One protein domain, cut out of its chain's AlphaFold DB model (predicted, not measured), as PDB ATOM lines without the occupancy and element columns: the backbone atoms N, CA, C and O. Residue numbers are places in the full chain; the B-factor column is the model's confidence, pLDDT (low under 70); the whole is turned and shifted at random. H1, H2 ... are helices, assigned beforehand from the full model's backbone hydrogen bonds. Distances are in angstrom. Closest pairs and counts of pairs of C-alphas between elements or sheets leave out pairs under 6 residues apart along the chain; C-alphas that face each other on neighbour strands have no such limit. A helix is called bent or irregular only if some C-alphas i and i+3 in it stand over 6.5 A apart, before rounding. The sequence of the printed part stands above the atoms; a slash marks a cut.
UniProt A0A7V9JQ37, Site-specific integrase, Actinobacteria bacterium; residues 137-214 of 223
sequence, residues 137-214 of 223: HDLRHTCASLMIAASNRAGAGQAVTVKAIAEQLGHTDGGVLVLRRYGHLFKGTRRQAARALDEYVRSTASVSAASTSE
ATOM      1  N   HIS A 137     512.079 537.441 591.115       94.50
ATOM      2  CA  HIS A 137     512.196 536.159 590.417       94.50
ATOM      3  C   HIS A 137     512.465 534.999 591.382       94.50
ATOM      4  O   HIS A 137     512.074 533.865 591.103       94.50
ATOM      5  N   ASP A 138     513.052 535.276 592.545       95.25
ATOM      6  CA  ASP A 138     513.304 534.249 593.550       95.25
ATOM      7  C   ASP A 138     512.010 533.683 594.138       95.25
ATOM      8  O   ASP A 138     511.992 532.518 594.507       95.25
ATOM      9  N   LEU A 139     510.889 534.414 594.099       95.44
ATOM     10  CA  LEU A 139     509.576 533.881 594.500       95.44
ATOM     11  C   LEU A 139     509.128 532.730 593.590       95.44
ATOM     12  O   LEU A 139     508.565 531.736 594.047       95.44
ATOM     13  N   ARG A 140     509.452 532.806 592.298       93.94
ATOM     14  CA  ARG A 140     509.230 531.699 591.367       93.94
ATOM     15  C   ARG A 140     510.158 530.517 591.668       93.94
ATOM     16  O   ARG A 140     509.736 529.366 591.547       93.94
ATOM     17  N   HIS A 141     511.397 530.777 592.087       94.31
ATOM     18  CA  HIS A 141     512.298 529.732 592.586       94.31
ATOM     19  C   HIS A 141     511.786 529.103 593.896       94.31
ATOM     20  O   HIS A 141     511.902 527.886 594.079       94.31
ATOM     21  N   THR A 142     511.153 529.894 594.766       94.12
ATOM     22  CA  THR A 142     510.468 529.421 595.972       94.12
ATOM     23  C   THR A 142     509.311 528.494 595.613       94.12
ATOM     24  O   THR A 142     509.268 527.392 596.150       94.12
ATOM     25  N   CYS A 143     508.449 528.864 594.658       95.25
ATOM     26  CA  CYS A 143     507.360 528.003 594.180       95.25
ATOM     27  C   CYS A 143     507.876 526.622 593.755       95.25
ATOM     28  O   CYS A 143     507.384 525.596 594.223       95.25
ATOM     29  N   ALA A 144     508.915 526.587 592.916       93.31
ATOM     30  CA  ALA A 144     509.510 525.335 592.459       93.31
ATOM     31  C   ALA A 144     510.050 524.496 593.628       93.31
ATOM     32  O   ALA A 144     509.770 523.303 593.723       93.31
ATOM     33  N   SER A 145     510.787 525.127 594.546       92.06
ATOM     34  CA  SER A 145     511.338 524.456 595.728       92.06
ATOM     35  C   SER A 145     510.242 523.895 596.641       92.06
ATOM     36  O   SER A 145     510.375 522.774 597.131       92.06
ATOM     37  N   LEU A 146     509.142 524.633 596.834       92.38
ATOM     38  CA  LEU A 146     507.993 524.200 597.631       92.38
ATOM     39  C   LEU A 146     507.250 523.031 596.980       92.38
ATOM     40  O   LEU A 146     506.924 522.076 597.679       92.38
ATOM     41  N   MET A 147     507.045 523.051 595.659       90.88
ATOM     42  CA  MET A 147     506.447 521.919 594.936       90.88
ATOM     43  C   MET A 147     507.299 520.650 595.071       90.88
ATOM     44  O   MET A 147     506.760 519.570 595.305       90.88
ATOM     45  N   ILE A 148     508.630 520.770 594.992       89.12
ATOM     46  CA  ILE A 148     509.544 519.633 595.191       89.12
ATOM     47  C   ILE A 148     509.482 519.133 596.636       89.12
ATOM     48  O   ILE A 148     509.391 517.930 596.869       89.12
ATOM     49  N   ALA A 149     509.501 520.037 597.615       87.75
ATOM     50  CA  ALA A 149     509.402 519.672 599.025       87.75
ATOM     51  C   ALA A 149     508.068 518.977 599.348       87.75
ATOM     52  O   ALA A 149     508.062 517.966 600.049       87.75
ATOM     53  N   ALA A 150     506.957 519.473 598.795       84.62
ATOM     54  CA  ALA A 150     505.647 518.842 598.895       84.62
ATOM     55  C   ALA A 150     505.649 517.448 598.248       84.62
ATOM     56  O   ALA A 150     505.221 516.489 598.886       84.62
ATOM     57  N   SER A 151     506.230 517.307 597.050       80.31
ATOM     58  CA  SER A 151     506.385 516.006 596.385       80.31
ATOM     59  C   SER A 151     507.183 515.011 597.221       80.31
ATOM     60  O   SER A 151     506.805 513.851 597.340       80.31
ATOM     61  N   ASN A 152     508.295 515.459 597.808       79.56
ATOM     62  CA  ASN A 152     509.139 514.621 598.652       79.56
ATOM     63  C   ASN A 152     508.384 514.142 599.904       79.56
ATOM     64  O   ASN A 152     508.685 513.068 600.422       79.56
ATOM     65  N   ARG A 153     507.419 514.933 600.395       78.31
ATOM     66  CA  ARG A 153     506.604 514.617 601.575       78.31
ATOM     67  C   ARG A 153     505.431 513.687 601.264       78.31
ATOM     68  O   ARG A 153     505.118 512.844 602.097       78.31
ATOM     69  N   ALA A 154     504.801 513.835 600.100       71.69
ATOM     70  CA  ALA A 154     503.656 513.023 599.676       71.69
ATOM     71  C   ALA A 154     504.031 511.564 599.332       71.69
ATOM     72  O   ALA A 154     503.168 510.689 599.281       71.69
ATOM     73  N   GLY A 155     505.325 511.274 599.150       64.06
ATOM     74  CA  GLY A 155     505.810 509.932 598.837       64.06
ATOM     75  C   GLY A 155     505.469 509.491 597.410       64.06
ATOM     76  O   GLY A 155     505.023 510.276 596.576       64.06
ATOM     77  N   ALA A 156     505.714 508.216 597.101       56.16
ATOM     78  CA  ALA A 156     505.627 507.701 595.733       56.16
ATOM     79  C   ALA A 156     504.193 507.627 595.159       56.16
ATOM     80  O   ALA A 156     504.046 507.551 593.943       56.16
ATOM     81  N   GLY A 157     503.155 507.661 596.006       50.44
ATOM     82  CA  GLY A 157     501.748 507.518 595.599       50.44
ATOM     83  C   GLY A 157     501.061 508.808 595.128       50.44
ATOM     84  O   GLY A 157     500.036 508.741 594.460       50.44
ATOM     85  N   GLN A 158     501.628 509.980 595.431       54.53
ATOM     86  CA  GLN A 158     501.146 511.295 594.985       54.53
ATOM     87  C   GLN A 158     502.348 512.141 594.546       54.53
ATOM     88  O   GLN A 158     502.764 513.088 595.212       54.53
ATOM     89  N   ALA A 159     502.974 511.752 593.436       59.81
ATOM     90  CA  ALA A 159     504.170 512.427 592.953       59.81
ATOM     91  C   ALA A 159     503.803 513.674 592.136       59.81
ATOM     92  O   ALA A 159     503.274 513.573 591.028       59.81
ATOM     93  N   VAL A 160     504.167 514.857 592.636       71.50
ATOM     94  CA  VAL A 160     504.277 516.038 591.775       71.50
ATOM     95  C   VAL A 160     505.453 515.778 590.835       71.50
ATOM     96  O   VAL A 160     506.615 515.738 591.242       71.50
ATOM     97  N   THR A 161     505.158 515.538 589.559       84.06
ATOM     98  CA  THR A 161     506.203 515.175 588.599       84.06
ATOM     99  C   THR A 161     507.070 516.384 588.245       84.06
ATOM    100  O   THR A 161     506.610 517.525 588.222       84.06
ATOM    101  N   VAL A 162     508.333 516.135 587.886       87.44
ATOM    102  CA  VAL A 162     509.228 517.167 587.327       87.44
ATOM    103  C   VAL A 162     508.574 517.875 586.134       87.44
ATOM    104  O   VAL A 162     508.720 519.087 585.981       87.44
ATOM    105  N   LYS A 163     507.819 517.121 585.325       87.19
ATOM    106  CA  LYS A 163     507.046 517.639 584.197       87.19
ATOM    107  C   LYS A 163     505.950 518.606 584.657       87.19
ATOM    108  O   LYS A 163     505.912 519.716 584.147       87.19
ATOM    109  N   ALA A 164     505.151 518.240 585.659       88.56
ATOM    110  CA  ALA A 164     504.110 519.114 586.204       88.56
ATOM    111  C   ALA A 164     504.695 520.426 586.760       88.56
ATOM    112  O   ALA A 164     504.177 521.505 586.492       88.56
ATOM    113  N   ILE A 165     505.839 520.362 587.455       90.44
ATOM    114  CA  ILE A 165     506.553 521.566 587.922       90.44
ATOM    115  C   ILE A 165     506.999 522.422 586.732       90.44
ATOM    116  O   ILE A 165     506.867 523.644 586.753       90.44
ATOM    117  N   ALA A 166     507.541 521.802 585.684       90.25
ATOM    118  CA  ALA A 166     507.970 522.509 584.483       90.25
ATOM    119  C   ALA A 166     506.792 523.181 583.759       90.25
ATOM    120  O   ALA A 166     506.911 524.343 583.373       90.25
ATOM    121  N   GLU A 167     505.661 522.488 583.627       89.50
ATOM    122  CA  GLU A 167     504.431 522.986 583.001       89.50
ATOM    123  C   GLU A 167     503.836 524.159 583.789       89.50
ATOM    124  O   GLU A 167     503.623 525.219 583.198       89.50
ATOM    125  N   GLN A 168     503.717 524.041 585.118       90.38
ATOM    126  CA  GLN A 168     503.287 525.122 586.019       90.38
ATOM    127  C   GLN A 168     504.148 526.383 585.829       90.38
ATOM    128  O   GLN A 168     503.664 527.506 585.636       90.38
ATOM    129  N   LEU A 169     505.472 526.201 585.804       89.75
ATOM    130  CA  LEU A 169     506.422 527.284 585.576       89.75
ATOM    131  C   LEU A 169     506.381 527.784 584.117       89.75
ATOM    132  O   LEU A 169     506.805 528.905 583.825       89.75
ATOM    133  N   GLY A 170     505.858 527.025 583.162       88.25
ATOM    134  CA  GLY A 170     505.914 527.374 581.745       88.25
ATOM    135  C   GLY A 170     507.324 527.261 581.182       88.25
ATOM    136  O   GLY A 170     507.804 528.189 580.523       88.25
ATOM    137  N   HIS A 171     508.019 526.179 581.528       86.69
ATOM    138  CA  HIS A 171     509.219 525.728 580.839       86.69
ATOM    139  C   HIS A 171     508.812 524.759 579.724       86.69
ATOM    140  O   HIS A 171     508.064 523.814 579.953       86.69
ATOM    141  N   THR A 172     509.305 524.990 578.510       82.81
ATOM    142  CA  THR A 172     508.970 524.183 577.321       82.81
ATOM    143  C   THR A 172     509.958 523.043 577.072       82.81
ATOM    144  O   THR A 172     509.861 522.345 576.072       82.81
ATOM    145  N   ASP A 173     510.935 522.864 577.955       82.62
ATOM    146  CA  ASP A 173     512.068 521.947 577.809       82.62
ATOM    147  C   ASP A 173     511.841 520.589 578.496       82.62
ATOM    148  O   ASP A 173     512.790 519.865 578.792       82.62
ATOM    149  N   GLY A 174     510.586 520.269 578.826       79.00
ATOM    150  CA  GLY A 174     510.216 519.010 579.475       79.00
ATOM    151  C   GLY A 174     510.776 518.832 580.892       79.00
ATOM    152  O   GLY A 174     510.746 517.719 581.412       79.00
ATOM    153  N   GLY A 175     511.286 519.896 581.527       84.75
ATOM    154  CA  GLY A 175     511.795 519.860 582.899       84.75
ATOM    155  C   GLY A 175     513.314 519.752 583.041       84.75
ATOM    156  O   GLY A 175     513.806 519.659 584.168       84.75
ATOM    157  N   VAL A 176     514.075 519.848 581.948       86.06
ATOM    158  CA  VAL A 176     515.549 519.889 581.989       86.06
ATOM    159  C   VAL A 176     516.057 521.031 582.883       86.06
ATOM    160  O   VAL A 176     516.931 520.818 583.720       86.06
ATOM    161  N   LEU A 177     515.473 522.225 582.790       88.19
ATOM    162  CA  LEU A 177     515.792 523.397 583.605       88.19
ATOM    163  C   LEU A 177     515.465 523.168 585.083       88.19
ATOM    164  O   LEU A 177     516.214 523.622 585.948       88.19
ATOM    165  N   VAL A 178     514.380 522.445 585.380       89.19
ATOM    166  CA  VAL A 178     514.000 522.086 586.756       89.19
ATOM    167  C   VAL A 178     515.046 521.144 587.344       89.19
ATOM    168  O   VAL A 178     515.578 521.420 588.415       89.19
ATOM    169  N   LEU A 179     515.410 520.076 586.630       87.88
ATOM    170  CA  LEU A 179     516.437 519.134 587.080       87.88
ATOM    171  C   LEU A 179     517.808 519.798 587.210       87.88
ATOM    172  O   LEU A 179     518.493 519.609 588.213       87.88
ATOM    173  N   ARG A 180     518.195 520.628 586.237       90.19
ATOM    174  CA  ARG A 180     519.472 521.348 586.255       90.19
ATOM    175  C   ARG A 180     519.576 522.293 587.451       90.19
ATOM    176  O   ARG A 180     520.645 522.395 588.046       90.19
ATOM    177  N   ARG A 181     518.494 522.997 587.799       90.88
ATOM    178  CA  ARG A 181     518.492 523.980 588.893       90.88
ATOM    179  C   ARG A 181     518.267 523.339 590.264       90.88
ATOM    180  O   ARG A 181     518.947 523.710 591.216       90.88
ATOM    181  N   TYR A 182     517.337 522.392 590.368       90.50
ATOM    182  CA  TYR A 182     516.835 521.869 591.645       90.50
ATOM    183  C   TYR A 182     517.062 520.369 591.841       90.50
ATOM    184  O   TYR A 182     516.574 519.812 592.819       90.50
ATOM    185  N   GLY A 183     517.808 519.696 590.961       83.31
ATOM    186  CA  GLY A 183     518.072 518.251 591.040       83.31
ATOM    187  C   GLY A 183     518.554 517.788 592.420       83.31
ATOM    188  O   GLY A 183     518.166 516.728 592.902       83.31
ATOM    189  N   HIS A 184     519.324 518.635 593.106       85.06
ATOM    190  CA  HIS A 184     519.835 518.396 594.456       85.06
ATOM    191  C   HIS A 184     518.751 518.318 595.551       85.06
ATOM    192  O   HIS A 184     519.044 517.827 596.642       85.06
ATOM    193  N   LEU A 185     517.522 518.781 595.287       84.94
ATOM    194  CA  LEU A 185     516.380 518.695 596.205       84.94
ATOM    195  C   LEU A 185     515.637 517.350 596.109       84.94
ATOM    196  O   LEU A 185     514.947 516.973 597.053       84.94
ATOM    197  N   PHE A 186     515.818 516.579 595.032       78.12
ATOM    198  CA  PHE A 186     515.181 515.267 594.829       78.12
ATOM    199  C   PHE A 186     515.960 514.120 595.509       78.12
ATOM    200  O   PHE A 186     516.287 513.099 594.894       78.12
ATOM    201  N   LYS A 187     516.311 514.283 596.792       72.75
ATOM    202  CA  LYS A 187     517.088 513.291 597.562       72.75
ATOM    203  C   LYS A 187     516.229 512.080 597.943       72.75
ATOM    204  O   LYS A 187     515.049 512.208 598.231       72.75
ATOM    205  N   GLY A 188     516.833 510.889 597.988       69.38
ATOM    206  CA  GLY A 188     516.172 509.665 598.482       69.38
ATOM    207  C   GLY A 188     515.166 509.007 597.523       69.38
ATOM    208  O   GLY A 188     514.709 507.897 597.794       69.38
ATOM    209  N   THR A 189     514.899 509.625 596.370       67.69
ATOM    210  CA  THR A 189     513.930 509.169 595.357       67.69
ATOM    211  C   THR A 189     514.218 507.766 594.825       67.69
ATOM    212  O   THR A 189     513.297 506.978 594.656       67.69
ATOM    213  N   ARG A 190     515.492 507.387 594.643       70.19
ATOM    214  CA  ARG A 190     515.869 506.064 594.098       70.19
ATOM    215  C   ARG A 190     515.375 504.885 594.944       70.19
ATOM    216  O   ARG A 190     514.858 503.914 594.405       70.19
ATOM    217  N   ARG A 191     515.527 504.954 596.272       74.00
ATOM    218  CA  ARG A 191     515.096 503.864 597.168       74.00
ATOM    219  C   ARG A 191     513.580 503.849 597.349       74.00
ATOM    220  O   ARG A 191     513.006 502.775 597.474       74.00
ATOM    221  N   GLN A 192     512.945 505.018 597.325       73.88
ATOM    222  CA  GLN A 192     511.486 505.124 597.324       73.88
ATOM    223  C   GLN A 192     510.889 504.541 596.038       73.88
ATOM    224  O   GLN A 192     509.948 503.764 596.124       73.88
ATOM    225  N   ALA A 193     511.490 504.815 594.877       76.38
ATOM    226  CA  ALA A 193     511.068 504.251 593.597       76.38
ATOM    227  C   ALA A 193     511.162 502.718 593.582       76.38
ATOM    228  O   ALA A 193     510.220 502.052 593.169       76.38
ATOM    229  N   ALA A 194     512.259 502.150 594.098       81.62
ATOM    230  CA  ALA A 194     512.398 500.698 594.211       81.62
ATOM    231  C   ALA A 194     511.325 500.069 595.123       81.62
ATOM    232  O   ALA A 194     510.780 499.023 594.792       81.62
ATOM    233  N   ARG A 195     510.994 500.716 596.251       82.94
ATOM    234  CA  ARG A 195     509.934 500.247 597.162       82.94
ATOM    235  C   ARG A 195     508.543 500.345 596.537       82.94
ATOM    236  O   ARG A 195     507.778 499.398 596.644       82.94
ATOM    237  N   ALA A 196     508.249 501.455 595.864       80.00
ATOM    238  CA  ALA A 196     506.979 501.651 595.172       80.00
ATOM    239  C   ALA A 196     506.771 500.620 594.052       80.00
ATOM    240  O   ALA A 196     505.663 500.128 593.864       80.00
ATOM    241  N   LEU A 197     507.844 500.251 593.342       83.69
ATOM    242  CA  LEU A 197     507.804 499.174 592.356       83.69
ATOM    243  C   LEU A 197     507.472 497.820 593.002       83.69
ATOM    244  O   LEU A 197     506.597 497.125 592.495       83.69
ATOM    245  N   ASP A 198     508.134 497.453 594.109       86.88
ATOM    246  CA  ASP A 198     507.848 496.195 594.825       86.88
ATOM    247  C   ASP A 198     506.384 496.129 595.285       86.88
ATOM    248  O   ASP A 198     505.702 495.130 595.065       86.88
ATOM    249  N   GLU A 199     505.879 497.219 595.864       86.12
ATOM    250  CA  GLU A 199     504.492 497.336 596.320       86.12
ATOM    251  C   GLU A 199     503.484 497.205 595.166       86.12
ATOM    252  O   GLU A 199     502.508 496.454 595.264       86.12
ATOM    253  N   TYR A 200     503.740 497.873 594.039       85.75
ATOM    254  CA  TYR A 200     502.892 497.789 592.849       85.75
ATOM    255  C   TYR A 200     502.864 496.372 592.253       85.75
ATOM    256  O   TYR A 200     501.799 495.833 591.946       85.75
ATOM    257  N   VAL A 201     504.028 495.731 592.125       90.56
ATOM    258  CA  VAL A 201     504.120 494.362 591.599       90.56
ATOM    259  C   VAL A 201     503.414 493.377 592.532       90.56
ATOM    260  O   VAL A 201     502.650 492.534 592.063       90.56
ATOM    261  N   ARG A 202     503.607 493.503 593.851       88.06
ATOM    262  CA  ARG A 202     502.992 492.620 594.850       88.06
ATOM    263  C   ARG A 202     501.471 492.762 594.898       88.06
ATOM    264  O   ARG A 202     500.787 491.744 594.929       88.06
ATOM    265  N   SER A 203     500.954 493.992 594.867       85.56
ATOM    266  CA  SER A 203     499.505 494.255 594.852       85.56
ATOM    267  C   SER A 203     498.839 493.735 593.574       85.56
ATOM    268  O   SER A 203     497.777 493.120 593.632       85.56
ATOM    269  N   THR A 204     499.496 493.883 592.422       83.44
ATOM    270  CA  THR A 204     498.997 493.338 591.150       83.44
ATOM    271  C   THR A 204     499.016 491.804 591.149       83.44
ATOM    272  O   THR A 204     498.059 491.161 590.713       83.44
ATOM    273  N   ALA A 205     500.078 491.193 591.688       78.44
ATOM    274  CA  ALA A 205     500.201 489.740 591.788       78.44
ATOM    275  C   ALA A 205     499.168 489.122 592.748       78.44
ATOM    276  O   ALA A 205     498.604 488.072 592.439       78.44
ATOM    277  N   SER A 206     498.872 489.772 593.880       71.44
ATOM    278  CA  SER A 206     497.863 489.289 594.832       71.44
ATOM    279  C   SER A 206     496.438 489.371 594.279       71.44
ATOM    280  O   SER A 206     495.644 488.467 594.521       71.44
ATOM    281  N   VAL A 207     496.124 490.412 593.495       69.38
ATOM    282  CA  VAL A 207     494.823 490.538 592.811       69.38
ATOM    283  C   VAL A 207     494.655 489.438 591.759       69.38
ATOM    284  O   VAL A 207     493.619 488.779 591.733       69.38
ATOM    285  N   SER A 208     495.693 489.173 590.959       68.06
ATOM    286  CA  SER A 208     495.685 488.100 589.950       68.06
ATOM    287  C   SER A 208     495.491 486.701 590.567       68.06
ATOM    288  O   SER A 208     494.712 485.881 590.065       68.06
ATOM    289  N   ALA A 209     496.142 486.429 591.704       66.31
ATOM    290  CA  ALA A 209     495.988 485.170 592.431       66.31
ATOM    291  C   ALA A 209     494.573 484.995 593.024       66.31
ATOM    292  O   ALA A 209     494.013 483.900 592.946       66.31
ATOM    293  N   ALA A 210     493.969 486.066 593.553       63.94
ATOM    294  CA  ALA A 210     492.603 486.044 594.079       63.94
ATOM    295  C   ALA A 210     491.557 485.799 592.974       63.94
ATOM    296  O   ALA A 210     490.711 484.918 593.121       63.94
ATOM    297  N   SER A 211     491.682 486.472 591.822       59.34
ATOM    298  CA  SER A 211     490.786 486.261 590.673       59.34
ATOM    299  C   SER A 211     490.900 484.858 590.064       59.34
ATOM    300  O   SER A 211     489.918 484.310 589.567       59.34
ATOM    301  N   THR A 212     492.086 484.244 590.128       59.84
ATOM    302  CA  THR A 212     492.293 482.863 589.659       59.84
ATOM    303  C   THR A 212     491.650 481.848 590.613       59.84
ATOM    304  O   THR A 212     491.110 480.837 590.168       59.84
ATOM    305  N   SER A 213     491.656 482.122 591.922       58.75
ATOM    306  CA  SER A 213     491.042 481.254 592.933       58.75
ATOM    307  C   SER A 213     489.505 481.290 592.896       58.75
ATOM    308  O   SER A 213     488.881 480.233 592.968       58.75
ATOM    309  N   GLU A 214     488.890 482.461 592.688       57.50
ATOM    310  CA  GLU A 214     487.431 482.596 592.509       57.50
ATOM    311  C   GLU A 214     486.917 481.936 591.218       57.50
ATOM    312  O   GLU A 214     485.845 481.328 591.214       57.50
TER     313      GLU A 214
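Overview. This is residues 137 to 214 of the 223 residues of the protein "Site-specific integrase" of Actinobacteria bacterium (UniProt A0A7V9JQ37). H4 is a long arm, residues 198 to 214 sticking out from a small body where H1, H2 and H3 pack together. The printed part has 78 residues with four named helices, H1 to H4 in order: all helix, loose, radius of gyration of the C-alphas 16.7 A. It spans 59 by 23 by 17 A.

Along the chain. Find C-alpha 189 at (513.930, 509.169, 595.357); from there H4, residues 189 to 214, runs 37.6 A to C-alpha 214 at (487.431, 482.596, 592.509). H1, residues 137 to 154, runs 26.3 A; H2 is residues 162 to 169, H3 176 to 185, irregular, with C-alphas 181 and 184 8.0 A apart.

Arrangement. H4 touches no helix. Look at H1: its residues 140 to 147 alone touch H2, a hairpin, closest C-alphas Ala 144 and Ile 165, 6.6 A. Its residues 144 to 149 alone touch H3, closest C-alphas Ile 148 and Leu 185, 7.0 A. Every O i to N i+4 pair is within hydrogen-bond range in H1, H2 and H4; in H3, 4 of 6.

Size, cuts and confidence. The printed part has no cut and no long link; pLDDT is under 70 at residues 155 to 159, 188 to 189 and 207 to 214.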